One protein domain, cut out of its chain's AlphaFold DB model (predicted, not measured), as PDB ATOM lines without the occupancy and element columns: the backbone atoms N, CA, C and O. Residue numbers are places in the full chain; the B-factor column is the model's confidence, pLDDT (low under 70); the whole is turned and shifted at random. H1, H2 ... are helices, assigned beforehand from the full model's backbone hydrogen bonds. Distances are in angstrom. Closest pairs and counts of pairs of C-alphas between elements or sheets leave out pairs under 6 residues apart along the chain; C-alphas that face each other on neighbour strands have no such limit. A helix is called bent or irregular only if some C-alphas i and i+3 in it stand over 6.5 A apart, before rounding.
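What this domain is: This is residues 121 to 204 of the 462 residues of the protein "SGNH domain-containing protein" of Ancylostoma caninum (UniProt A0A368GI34). One long helix, H2, makes the length of the domain; the shorter H1 packs slantwise on a part of it, and H3 folds back from its last end to make an open V with it, residues 193 to 204 sticking out as an arm. A loop, residues 138 to 151, leads from H1 to the first end of H2. The printed part has 84 residues with three named helices, in the order H1, H2, H3, and no named strand: all helix. It is loose, with a radius of gyration of the C-alphas of 17.0 A, and spans 53 by 30 by 17 A.

How they stand to each other: H2, residues 152 to 184, has a kink of 31 degrees near residue 173; it is neither bent nor irregular, but only just: C-alphas 175 and 178 are 6.3 A apart. With residues 162 to 174 alone it touches H1, residues 121 to 137; their closest C-alphas, of His 127 and Ser 166, are 5.2 A apart. The two form a helical hairpin, running opposite ways at a steep tilt of 44 degrees. H3, residues 186 to 202, is close to H2 but not clearly touching, the closest C-alphas, of Phe 181 and Ala 189, being 5.9 A apart; they run opposite ways at a steep tilt of 52 degrees. H1 and H3 are apart. Every O i to N i+4 pair is within hydrogen-bond range in H3, against 24 of 29 in H2 and 11 of 13 in H1.

Where its parts are: H2 is 46.5 A long from first to last C-alpha, beginning at C-alpha 152 (-25.853, 53.145, 204.374). H1 is 25.4 A long, from C-alpha 121 (-39.390, 37.573, 226.431), and only just irregular: C-alphas 125 and 128 are 6.8 A apart. H3 is 24.1 A long, ending at C-alpha 202 (-31.150, 12.318, 216.556).

The domain as a whole: The two farthest C-alphas, of Leu 150 and Leu 187, are 53.4 A apart. The printed part has no cut; the link H1 to H2 is long, H2 to H3 tight. Mean pLDDT of the printed part is 72.5, with residue 132, residues 135 to 159 and residues 203 to 204 under 70.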
ATOM      1  N   TYR A 121     -40.165  38.775 226.134       79.38
ATOM      2  CA  TYR A 121     -39.390  37.573 226.431       79.38
ATOM      3  C   TYR A 121     -39.178  36.700 225.187       79.38
ATOM      4  O   TYR A 121     -38.058  36.283 224.882       79.38
ATOM      5  N   VAL A 122     -40.235  36.487 224.408       81.50
ATOM      6  CA  VAL A 122     -40.169  35.733 223.154       81.50
ATOM      7  C   VAL A 122     -39.290  36.464 222.132       81.50
ATOM      8  O   VAL A 122     -38.444  35.843 221.482       81.50
ATOM      9  N   LEU A 123     -39.398  37.796 222.052       81.25
ATOM     10  CA  LEU A 123     -38.587  38.613 221.141       81.25
ATOM     11  C   LEU A 123     -37.110  38.482 221.486       81.25
ATOM     12  O   LEU A 123     -36.246  38.312 220.619       81.25
ATOM     13  N   TYR A 124     -36.822  38.511 222.781       78.31
ATOM     14  CA  TYR A 124     -35.492  38.328 223.314       78.31
ATOM     15  C   TYR A 124     -34.875  36.965 222.952       78.31
ATOM     16  O   TYR A 124     -33.673  36.893 222.692       78.31
ATOM     17  N   LEU A 125     -35.663  35.893 222.867       79.56
ATOM     18  CA  LEU A 125     -35.160  34.580 222.459       79.56
ATOM     19  C   LEU A 125     -34.943  34.465 220.941       79.56
ATOM     20  O   LEU A 125     -33.970  33.846 220.511       79.56
ATOM     21  N   ILE A 126     -35.813  35.072 220.130       80.12
ATOM     22  CA  ILE A 126     -35.854  34.860 218.673       80.12
ATOM     23  C   ILE A 126     -34.933  35.801 217.896       80.12
ATOM     24  O   ILE A 126     -34.346  35.385 216.893       80.12
ATOM     25  N   HIS A 127     -34.793  37.060 218.327       78.62
ATOM     26  CA  HIS A 127     -34.110  38.074 217.515       78.62
ATOM     27  C   HIS A 127     -32.672  37.664 217.161       78.62
ATOM     28  O   HIS A 127     -32.228  37.883 216.037       78.62
ATOM     29  N   TRP A 128     -31.938  37.024 218.080       76.88
ATOM     30  CA  TRP A 128     -30.552  36.623 217.831       76.88
ATOM     31  C   TRP A 128     -30.418  35.467 216.822       76.88
ATOM     32  O   TRP A 128     -29.675  35.634 215.853       76.88
ATOM     33  N   PRO A 129     -31.131  34.328 216.959       75.12
ATOM     34  CA  PRO A 129     -31.206  33.311 215.910       75.12
ATOM     35  C   PRO A 129     -31.589  33.865 214.534       75.12
ATOM     36  O   PRO A 129     -30.955  33.504 213.545       75.12
ATOM     37  N   VAL A 130     -32.562  34.782 214.465       78.25
ATOM     38  CA  VAL A 130     -32.968  35.431 213.207       78.25
ATOM     39  C   VAL A 130     -31.829  36.270 212.630       78.25
ATOM     40  O   VAL A 130     -31.503  36.118 211.455       78.25
ATOM     41  N   ILE A 131     -31.166  37.097 213.446       73.88
ATOM     42  CA  ILE A 131     -29.983  37.869 213.029       73.88
ATOM     43  C   ILE A 131     -28.899  36.936 212.474       73.88
ATOM     44  O   ILE A 131     -28.319  37.218 211.425       73.88
ATOM     45  N   VAL A 132     -28.621  35.821 213.156       68.25
ATOM     46  CA  VAL A 132     -27.611  34.843 212.725       68.25
ATOM     47  C   VAL A 132     -28.011  34.178 211.409       68.25
ATOM     48  O   VAL A 132     -27.177  34.097 210.509       68.25
ATOM     49  N   ALA A 133     -29.267  33.753 211.266       72.00
ATOM     50  CA  ALA A 133     -29.778  33.132 210.048       72.00
ATOM     51  C   ALA A 133     -29.733  34.106 208.863       72.00
ATOM     52  O   ALA A 133     -29.173  33.783 207.817       72.00
ATOM     53  N   VAL A 134     -30.224  35.334 209.028       72.69
ATOM     54  CA  VAL A 134     -30.187  36.348 207.965       72.69
ATOM     55  C   VAL A 134     -28.746  36.688 207.587       72.69
ATOM     56  O   VAL A 134     -28.425  36.737 206.398       72.69
ATOM     57  N   ARG A 135     -27.840  36.837 208.563       67.62
ATOM     58  CA  ARG A 135     -26.401  37.032 208.308       67.62
ATOM     59  C   ARG A 135     -25.790  35.856 207.544       67.62
ATOM     60  O   ARG A 135     -24.937  36.045 206.674       67.62
ATOM     61  N   TYR A 136     -26.213  34.639 207.869       65.88
ATOM     62  CA  TYR A 136     -25.781  33.434 207.177       65.88
ATOM     63  C   TYR A 136     -26.276  33.407 205.724       65.88
ATOM     64  O   TYR A 136     -25.470  33.167 204.833       65.88
ATOM     65  N   TYR A 137     -27.535  33.735 205.444       66.12
ATOM     66  CA  TYR A 137     -28.083  33.644 204.083       66.12
ATOM     67  C   TYR A 137     -27.738  34.827 203.173       66.12
ATOM     68  O   TYR A 137     -27.536  34.639 201.981       66.12
ATOM     69  N   THR A 138     -27.612  36.041 203.709       62.38
ATOM     70  CA  THR A 138     -27.418  37.254 202.885       62.38
ATOM     71  C   THR A 138     -25.957  37.613 202.624       62.38
ATOM     72  O   THR A 138     -25.679  38.630 201.996       62.38
ATOM     73  N   ASP A 139     -25.006  36.815 203.125       57.47
ATOM     74  CA  ASP A 139     -23.564  37.068 202.962       57.47
ATOM     75  C   ASP A 139     -23.084  38.435 203.481       57.47
ATOM     76  O   ASP A 139     -21.994  38.923 203.184       57.47
ATOM     77  N   THR A 140     -23.887  39.055 204.341       54.53
ATOM     78  CA  THR A 140     -23.602  40.369 204.894       54.53
ATOM     79  C   THR A 140     -22.730  40.241 206.143       54.53
ATOM     80  O   THR A 140     -23.189  40.054 207.267       54.53
ATOM     81  N   GLN A 141     -21.422  40.458 205.987       51.59
ATOM     82  CA  GLN A 141     -20.560  40.897 207.105       51.59
ATOM     83  C   GLN A 141     -20.915  42.329 207.589       51.59
ATOM     84  O   GLN A 141     -20.308  42.836 208.532       51.59
ATOM     85  N   LEU A 142     -21.912  42.960 206.959       44.62
ATOM     86  CA  LEU A 142     -22.323  44.357 207.098       44.62
ATOM     87  C   LEU A 142     -23.147  44.705 208.338       44.62
ATOM     88  O   LEU A 142     -23.202  45.868 208.712       44.62
ATOM     89  N   LEU A 143     -23.673  43.723 209.075       44.47
ATOM     90  CA  LEU A 143     -24.306  43.988 210.378       44.47
ATOM     91  C   LEU A 143     -23.291  44.328 211.494       44.47
ATOM     92  O   LEU A 143     -23.650  44.419 212.667       44.47
ATOM     93  N   ASN A 144     -22.013  44.532 211.157       43.78
ATOM     94  CA  ASN A 144     -21.065  45.193 212.045       43.78
ATOM     95  C   ASN A 144     -21.290  46.713 211.988       43.78
ATOM     96  O   ASN A 144     -20.687  47.414 211.179       43.78
ATOM     97  N   VAL A 145     -22.083  47.220 212.935       43.12
ATOM     98  CA  VAL A 145     -22.464  48.637 213.155       43.12
ATOM     99  C   VAL A 145     -21.266  49.611 213.322       43.12
ATOM    100  O   VAL A 145     -21.437  50.803 213.543       43.12
ATOM    101  N   LYS A 146     -20.012  49.154 213.188       40.84
ATOM    102  CA  LYS A 146     -18.799  49.978 213.342       40.84
ATOM    103  C   LYS A 146     -18.229  50.585 212.053       40.84
ATOM    104  O   LYS A 146     -17.298  51.380 212.153       40.84
ATOM    105  N   SER A 147     -18.739  50.264 210.863       40.97
ATOM    106  CA  SER A 147     -18.183  50.806 209.610       40.97
ATOM    107  C   SER A 147     -18.967  52.023 209.105       40.97
ATOM    108  O   SER A 147     -19.871  51.901 208.286       40.97
ATOM    109  N   LYS A 148     -18.596  53.224 209.569       42.34
ATOM    110  CA  LYS A 148     -19.012  54.499 208.958       42.34
ATOM    111  C   LYS A 148     -18.334  54.662 207.588       42.34
ATOM    112  O   LYS A 148     -17.245  55.222 207.534       42.34
ATOM    113  N   SER A 149     -18.942  54.181 206.502       38.97
ATOM    114  CA  SER A 149     -18.915  54.891 205.208       38.97
ATOM    115  C   SER A 149     -19.748  54.211 204.118       38.97
ATOM    116  O   SER A 149     -19.660  53.005 203.922       38.97
ATOM    117  N   LEU A 150     -20.503  55.051 203.402       38.94
ATOM    118  CA  LEU A 150     -21.101  54.924 202.060       38.94
ATOM    119  C   LEU A 150     -21.882  53.660 201.641       38.94
ATOM    120  O   LEU A 150     -22.359  53.623 200.512       38.94
ATOM    121  N   LEU A 151     -22.115  52.686 202.528       41.78
ATOM    122  CA  LEU A 151     -23.032  51.556 202.293       41.78
ATOM    123  C   LEU A 151     -24.373  51.672 203.050       41.78
ATOM    124  O   LEU A 151     -25.079  50.695 203.266       41.78
ATOM    125  N   TYR A 152     -24.755  52.888 203.433       42.72
ATOM    126  CA  TYR A 152     -25.853  53.145 204.374       42.72
ATOM    127  C   TYR A 152     -27.243  52.695 203.874       42.72
ATOM    128  O   TYR A 152     -28.093  52.303 204.666       42.72
ATOM    129  N   VAL A 153     -27.490  52.711 202.558       43.62
ATOM    130  CA  VAL A 153     -28.825  52.419 201.992       43.62
ATOM    131  C   VAL A 153     -29.128  50.915 201.954       43.62
ATOM    132  O   VAL A 153     -30.277  50.517 202.139       43.62
ATOM    133  N   ARG A 154     -28.107  50.060 201.773       46.00
ATOM    134  CA  ARG A 154     -28.278  48.594 201.764       46.00
ATOM    135  C   ARG A 154     -28.319  48.001 203.178       46.00
ATOM    136  O   ARG A 154     -28.901  46.938 203.377       46.00
ATOM    137  N   ASP A 155     -27.759  48.710 204.155       54.47
ATOM    138  CA  ASP A 155     -27.746  48.296 205.560       54.47
ATOM    139  C   ASP A 155     -29.101  48.515 206.249       54.47
ATOM    140  O   ASP A 155     -29.541  47.671 207.028       54.47
ATOM    141  N   ILE A 156     -29.819  49.593 205.909       59.31
ATOM    142  CA  ILE A 156     -31.149  49.874 206.476       59.31
ATOM    143  C   ILE A 156     -32.175  48.819 206.044       59.31
ATOM    144  O   ILE A 156     -32.972  48.376 206.871       59.31
ATOM    145  N   SER A 157     -32.153  48.380 204.780       61.31
ATOM    146  CA  SER A 157     -33.113  47.382 204.291       61.31
ATOM    147  C   SER A 157     -32.905  46.017 204.952       61.31
ATOM    148  O   SER A 157     -33.879  45.379 205.343       61.31
ATOM    149  N   ALA A 158     -31.655  45.597 205.169       64.44
ATOM    150  CA  ALA A 158     -31.346  44.358 205.882       64.44
ATOM    151  C   ALA A 158     -31.767  44.419 207.361       64.44
ATOM    152  O   ALA A 158     -32.374  43.474 207.866       64.44
ATOM    153  N   VAL A 159     -31.506  45.539 208.048       69.69
ATOM    154  CA  VAL A 159     -31.943  45.751 209.440       69.69
ATOM    155  C   VAL A 159     -33.470  45.758 209.543       69.69
ATOM    156  O   VAL A 159     -34.023  45.124 210.442       69.69
ATOM    157  N   PHE A 160     -34.160  46.405 208.602       77.31
ATOM    158  CA  PHE A 160     -35.620  46.429 208.559       77.31
ATOM    159  C   PHE A 160     -36.210  45.031 208.334       77.31
ATOM    160  O   PHE A 160     -37.118  44.629 209.057       77.31
ATOM    161  N   VAL A 161     -35.654  44.249 207.402       79.31
ATOM    162  CA  VAL A 161     -36.076  42.857 207.158       79.31
ATOM    163  C   VAL A 161     -35.884  41.993 208.406       79.31
ATOM    164  O   VAL A 161     -36.801  41.272 208.796       79.31
ATOM    165  N   VAL A 162     -34.732  42.094 209.077       81.75
ATOM    166  CA  VAL A 162     -34.470  41.374 210.336       81.75
ATOM    167  C   VAL A 162     -35.487  41.752 211.409       81.75
ATOM    168  O   VAL A 162     -35.990  40.870 212.106       81.75
ATOM    169  N   LEU A 163     -35.801  43.040 211.541       82.44
ATOM    170  CA  LEU A 163     -36.754  43.542 212.525       82.44
ATOM    171  C   LEU A 163     -38.168  43.016 212.247       82.44
ATOM    172  O   LEU A 163     -38.804  42.490 213.158       82.44
ATOM    173  N   VAL A 164     -38.629  43.078 210.995       86.31
ATOM    174  CA  VAL A 164     -39.950  42.573 210.590       86.31
ATOM    175  C   VAL A 164     -40.063  41.067 210.825       86.31
ATOM    176  O   VAL A 164     -41.037  40.618 211.431       86.31
ATOM    177  N   ILE A 165     -39.057  40.283 210.417       85.94
ATOM    178  CA  ILE A 165     -39.046  38.828 210.633       85.94
ATOM    179  C   ILE A 165     -39.032  38.506 212.133       85.94
ATOM    180  O   ILE A 165     -39.791  37.648 212.582       85.94
ATOM    181  N   SER A 166     -38.208  39.207 212.917       86.38
ATOM    182  CA  SER A 166     -38.109  38.980 214.363       86.38
ATOM    183  C   SER A 166     -39.431  39.279 215.064       86.38
ATOM    184  O   SER A 166     -39.895  38.458 215.851       86.38
ATOM    185  N   LEU A 167     -40.074  40.410 214.757       86.69
ATOM    186  CA  LEU A 167     -41.369  40.770 215.341       86.69
ATOM    187  C   LEU A 167     -42.481  39.805 214.914       86.69
ATOM    188  O   LEU A 167     -43.241  39.352 215.767       86.69
ATOM    189  N   GLY A 168     -42.547  39.437 213.631       88.69
ATOM    190  CA  GLY A 168     -43.552  38.500 213.124       88.69
ATOM    191  C   GLY A 168     -43.446  37.112 213.762       88.69
ATOM    192  O   GLY A 168     -44.441  36.573 214.244       88.69
ATOM    193  N   LEU A 169     -42.229  36.563 213.849       87.56
ATOM    194  CA  LEU A 169     -41.985  35.287 214.533       87.56
ATOM    195  C   LEU A 169     -42.289  35.370 216.029       87.56
ATOM    196  O   LEU A 169     -42.814  34.415 216.597       87.56
ATOM    197  N   THR A 170     -42.002  36.512 216.655       88.44
ATOM    198  CA  THR A 170     -42.348  36.741 218.060       88.44
ATOM    199  C   THR A 170     -43.855  36.691 218.273       88.44
ATOM    200  O   THR A 170     -44.304  35.989 219.172       88.44
ATOM    201  N   MET A 171     -44.641  37.388 217.441       88.31
ATOM    202  CA  MET A 171     -46.111  37.372 217.533       88.31
ATOM    203  C   MET A 171     -46.653  35.951 217.413       88.31
ATOM    204  O   MET A 171     -47.494  35.540 218.209       88.31
ATOM    205  N   LEU A 172     -46.132  35.189 216.453       89.50
ATOM    206  CA  LEU A 172     -46.553  33.813 216.227       89.50
ATOM    207  C   LEU A 172     -46.218  32.922 217.430       89.50
ATOM    208  O   LEU A 172     -47.093  32.236 217.952       89.50
ATOM    209  N   ILE A 173     -44.977  32.949 217.913       87.50
ATOM    210  CA  ILE A 173     -44.555  32.084 219.022       87.50
ATOM    211  C   ILE A 173     -45.266  32.461 220.325       87.50
ATOM    212  O   ILE A 173     -45.701  31.566 221.047       87.50
ATOM    213  N   HIS A 174     -45.463  33.751 220.600       88.19
ATOM    214  CA  HIS A 174     -46.201  34.199 221.780       88.19
ATOM    215  C   HIS A 174     -47.634  33.638 221.807       88.19
ATOM    216  O   HIS A 174     -48.049  33.019 222.786       88.19
ATOM    217  N   HIS A 175     -48.393  33.792 220.715       87.75
ATOM    218  CA  HIS A 175     -49.800  33.370 220.703       87.75
ATOM    219  C   HIS A 175     -49.998  31.861 220.571       87.75
ATOM    220  O   HIS A 175     -50.943  31.338 221.153       87.75
ATOM    221  N   PHE A 176     -49.140  31.157 219.828       86.56
ATOM    222  CA  PHE A 176     -49.343  29.728 219.554       86.56
ATOM    223  C   PHE A 176     -48.562  28.795 220.474       86.56
ATOM    224  O   PHE A 176     -49.018  27.685 220.726       86.56
ATOM    225  N   VAL A 177     -47.383  29.202 220.945       84.94
ATOM    226  CA  VAL A 177     -46.480  28.325 221.703       84.94
ATOM    227  C   VAL A 177     -46.484  28.716 223.171       84.94
ATOM    228  O   VAL A 177     -46.795  27.891 224.024       84.94
ATOM    229  N   GLU A 178     -46.168  29.974 223.475       83.06
ATOM    230  CA  GLU A 178     -46.045  30.439 224.858       83.06
ATOM    231  C   GLU A 178     -47.383  30.350 225.598       83.06
ATOM    232  O   GLU A 178     -47.461  29.658 226.611       83.06
ATOM    233  N   LYS A 179     -48.458  30.944 225.057       83.94
ATOM    234  CA  LYS A 179     -49.796  30.848 225.670       83.94
ATOM    235  C   LYS A 179     -50.285  29.411 225.805       83.94
ATOM    236  O   LYS A 179     -50.770  29.033 226.865       83.94
ATOM    237  N   PHE A 180     -50.077  28.592 224.775       84.75
ATOM    238  CA  PHE A 180     -50.452  27.180 224.802       84.75
ATOM    239  C   PHE A 180     -49.783  26.429 225.962       84.75
ATOM    240  O   PHE A 180     -50.454  25.689 226.681       84.75
ATOM    241  N   PHE A 181     -48.479  26.623 226.185       82.69
ATOM    242  CA  PHE A 181     -47.771  25.951 227.276       82.69
ATOM    243  C   PHE A 181     -48.074  26.539 228.656       82.69
ATOM    244  O   PHE A 181     -48.102  25.783 229.627       82.69
ATOM    245  N   ILE A 182     -48.344  27.845 228.753       82.25
ATOM    246  CA  ILE A 182     -48.812  28.466 230.001       82.25
ATOM    247  C   ILE A 182     -50.159  27.862 230.420       82.25
ATOM    248  O   ILE A 182     -50.330  27.496 231.581       82.25
ATOM    249  N   GLU A 183     -51.089  27.693 229.476       86.81
ATOM    250  CA  GLU A 183     -52.418  27.126 229.736       86.81
ATOM    251  C   GLU A 183     -52.383  25.607 229.980       86.81
ATOM    252  O   GLU A 183     -53.140  25.088 230.799       86.81
ATOM    253  N   SER A 184     -51.482  24.885 229.308       82.50
ATOM    254  CA  SER A 184     -51.405  23.414 229.364       82.50
ATOM    255  C   SER A 184     -50.610  22.865 230.560       82.50
ATOM    256  O   SER A 184     -50.609  21.656 230.804       82.50
ATOM    257  N   GLY A 185     -49.924  23.726 231.317       82.50
ATOM    258  CA  GLY A 185     -49.137  23.349 232.492       82.50
ATOM    259  C   GLY A 185     -47.759  22.739 232.183       82.50
ATOM    260  O   GLY A 185     -47.322  22.608 231.041       82.50
ATOM    261  N   VAL A 186     -47.035  22.361 233.242       82.94
ATOM    262  CA  VAL A 186     -45.595  22.019 233.178       82.94
ATOM    263  C   VAL A 186     -45.311  20.707 232.435       82.94
ATOM    264  O   VAL A 186     -44.275  20.570 231.783       82.94
ATOM    265  N   LEU A 187     -46.214  19.726 232.519       82.19
ATOM    266  CA  LEU A 187     -45.973  18.382 231.989       82.19
ATOM    267  C   LEU A 187     -45.904  18.349 230.442       82.19
ATOM    268  O   LEU A 187     -44.915  17.823 229.925       82.19
ATOM    269  N   PRO A 188     -46.848  18.947 229.683       84.06
ATOM    270  CA  PRO A 188     -46.731  19.056 228.224       84.06
ATOM    271  C   PRO A 188     -45.487  19.829 227.766       84.06
ATOM    272  O   PRO A 188     -44.849  19.434 226.788       84.06
ATOM    273  N   ALA A 189     -45.102  20.884 228.492       80.88
ATOM    274  CA  ALA A 189     -43.892  21.649 228.199       80.88
ATOM    275  C   ALA A 189     -42.629  20.788 228.352       80.88
ATOM    276  O   ALA A 189     -41.770  20.782 227.471       80.88
ATOM    277  N   LEU A 190     -42.536  19.998 229.425       84.88
ATOM    278  CA  LEU A 190     -41.397  19.112 229.667       84.88
ATOM    279  C   LEU A 190     -41.292  18.008 228.607       84.88
ATOM    280  O   LEU A 190     -40.198  17.743 228.109       84.88
ATOM    281  N   ILE A 191     -42.421  17.418 228.205       86.94
ATOM    282  CA  ILE A 191     -42.470  16.430 227.116       86.94
ATOM    283  C   ILE A 191     -41.990  17.058 225.802       86.94
ATOM    284  O   ILE A 191     -41.159  16.469 225.112       86.94
ATOM    285  N   CYS A 192     -42.460  18.266 225.474       84.81
ATOM    286  CA  CYS A 192     -42.038  18.983 224.273       84.81
ATOM    287  C   CYS A 192     -40.534  19.289 224.288       84.81
ATOM    288  O   CYS A 192     -39.842  19.022 223.308       84.81
ATOM    289  N   VAL A 193     -39.998  19.777 225.411       84.12
ATOM    290  CA  VAL A 193     -38.562  20.056 225.561       84.12
ATOM    291  C   VAL A 193     -37.734  18.785 225.368       84.12
ATOM    292  O   VAL A 193     -36.778  18.794 224.592       84.12
ATOM    293  N   VAL A 194     -38.113  17.677 226.012       86.50
ATOM    294  CA  VAL A 194     -37.422  16.386 225.860       86.50
ATOM    295  C   VAL A 194     -37.495  15.890 224.413       86.50
ATOM    296  O   VAL A 194     -36.478  15.454 223.877       86.50
ATOM    297  N   ALA A 195     -38.650  16.014 223.753       88.06
ATOM    298  CA  ALA A 195     -38.815  15.650 222.347       88.06
ATOM    299  C   ALA A 195     -37.932  16.504 221.420       88.06
ATOM    300  O   ALA A 195     -37.262  15.958 220.546       88.06
ATOM    301  N   CYS A 196     -37.854  17.817 221.648       82.31
ATOM    302  CA  CYS A 196     -36.968  18.721 220.912       82.31
ATOM    303  C   CYS A 196     -35.492  18.353 221.106       82.31
ATOM    304  O   CYS A 196     -34.747  18.271 220.131       82.31
ATOM    305  N   TYR A 197     -35.056  18.079 222.340       79.56
ATOM    306  CA  TYR A 197     -33.680  17.643 222.601       79.56
ATOM    307  C   TYR A 197     -33.374  16.282 221.967       79.56
ATOM    308  O   TYR A 197     -32.309  16.120 221.374       79.56
ATOM    309  N   ALA A 198     -34.302  15.326 222.031       84.06
ATOM    310  CA  ALA A 198     -34.161  14.030 221.375       84.06
ATOM    311  C   ALA A 198     -34.082  14.174 219.847       84.06
ATOM    312  O   ALA A 198     -33.227  13.553 219.221       84.06
ATOM    313  N   PHE A 199     -34.900  15.049 219.254       82.88
ATOM    314  CA  PHE A 199     -34.865  15.363 217.826       82.88
ATOM    315  C   PHE A 199     -33.536  16.009 217.410       82.88
ATOM    316  O   PHE A 199     -32.910  15.564 216.451       82.88
ATOM    317  N   ILE A 200     -33.046  17.002 218.160       76.00
ATOM    318  CA  ILE A 200     -31.749  17.654 217.900       76.00
ATOM    319  C   ILE A 200     -30.593  16.647 218.007       76.00
ATOM    320  O   ILE A 200     -29.660  16.668 217.203       76.00
ATOM    321  N   LEU A 201     -30.633  15.751 218.995       74.19
ATOM    322  CA  LEU A 201     -29.614  14.715 219.169       74.19
ATOM    323  C   LEU A 201     -29.705  13.620 218.095       74.19
ATOM    324  O   LEU A 201     -28.666  13.107 217.685       74.19
ATOM    325  N   GLY A 202     -30.909  13.302 217.615       74.19
ATOM    326  CA  GLY A 202     -31.150  12.318 216.556       74.19
ATOM    327  C   GLY A 202     -30.789  12.807 215.150       74.19
ATOM    328  O   GLY A 202     -30.342  12.018 214.329       74.19
ATOM    329  N   THR A 203     -30.907  14.110 214.888       66.19
ATOM    330  CA  THR A 203     -30.626  14.738 213.578       66.19
ATOM    331  C   THR A 203     -29.172  15.194 213.399       66.19
ATOM    332  O   THR A 203     -28.773  15.627 212.317       66.19
ATOM    333  N   LYS A 204     -28.329  15.049 214.432       53.56
ATOM    334  CA  LYS A 204     -26.885  15.346 214.381       53.56
ATOM    335  C   LYS A 204     -26.115  14.720 213.196       53.56
ATOM    336  O   LYS A 204     -25.154  15.361 212.771       53.56
TER     337      LYS A 204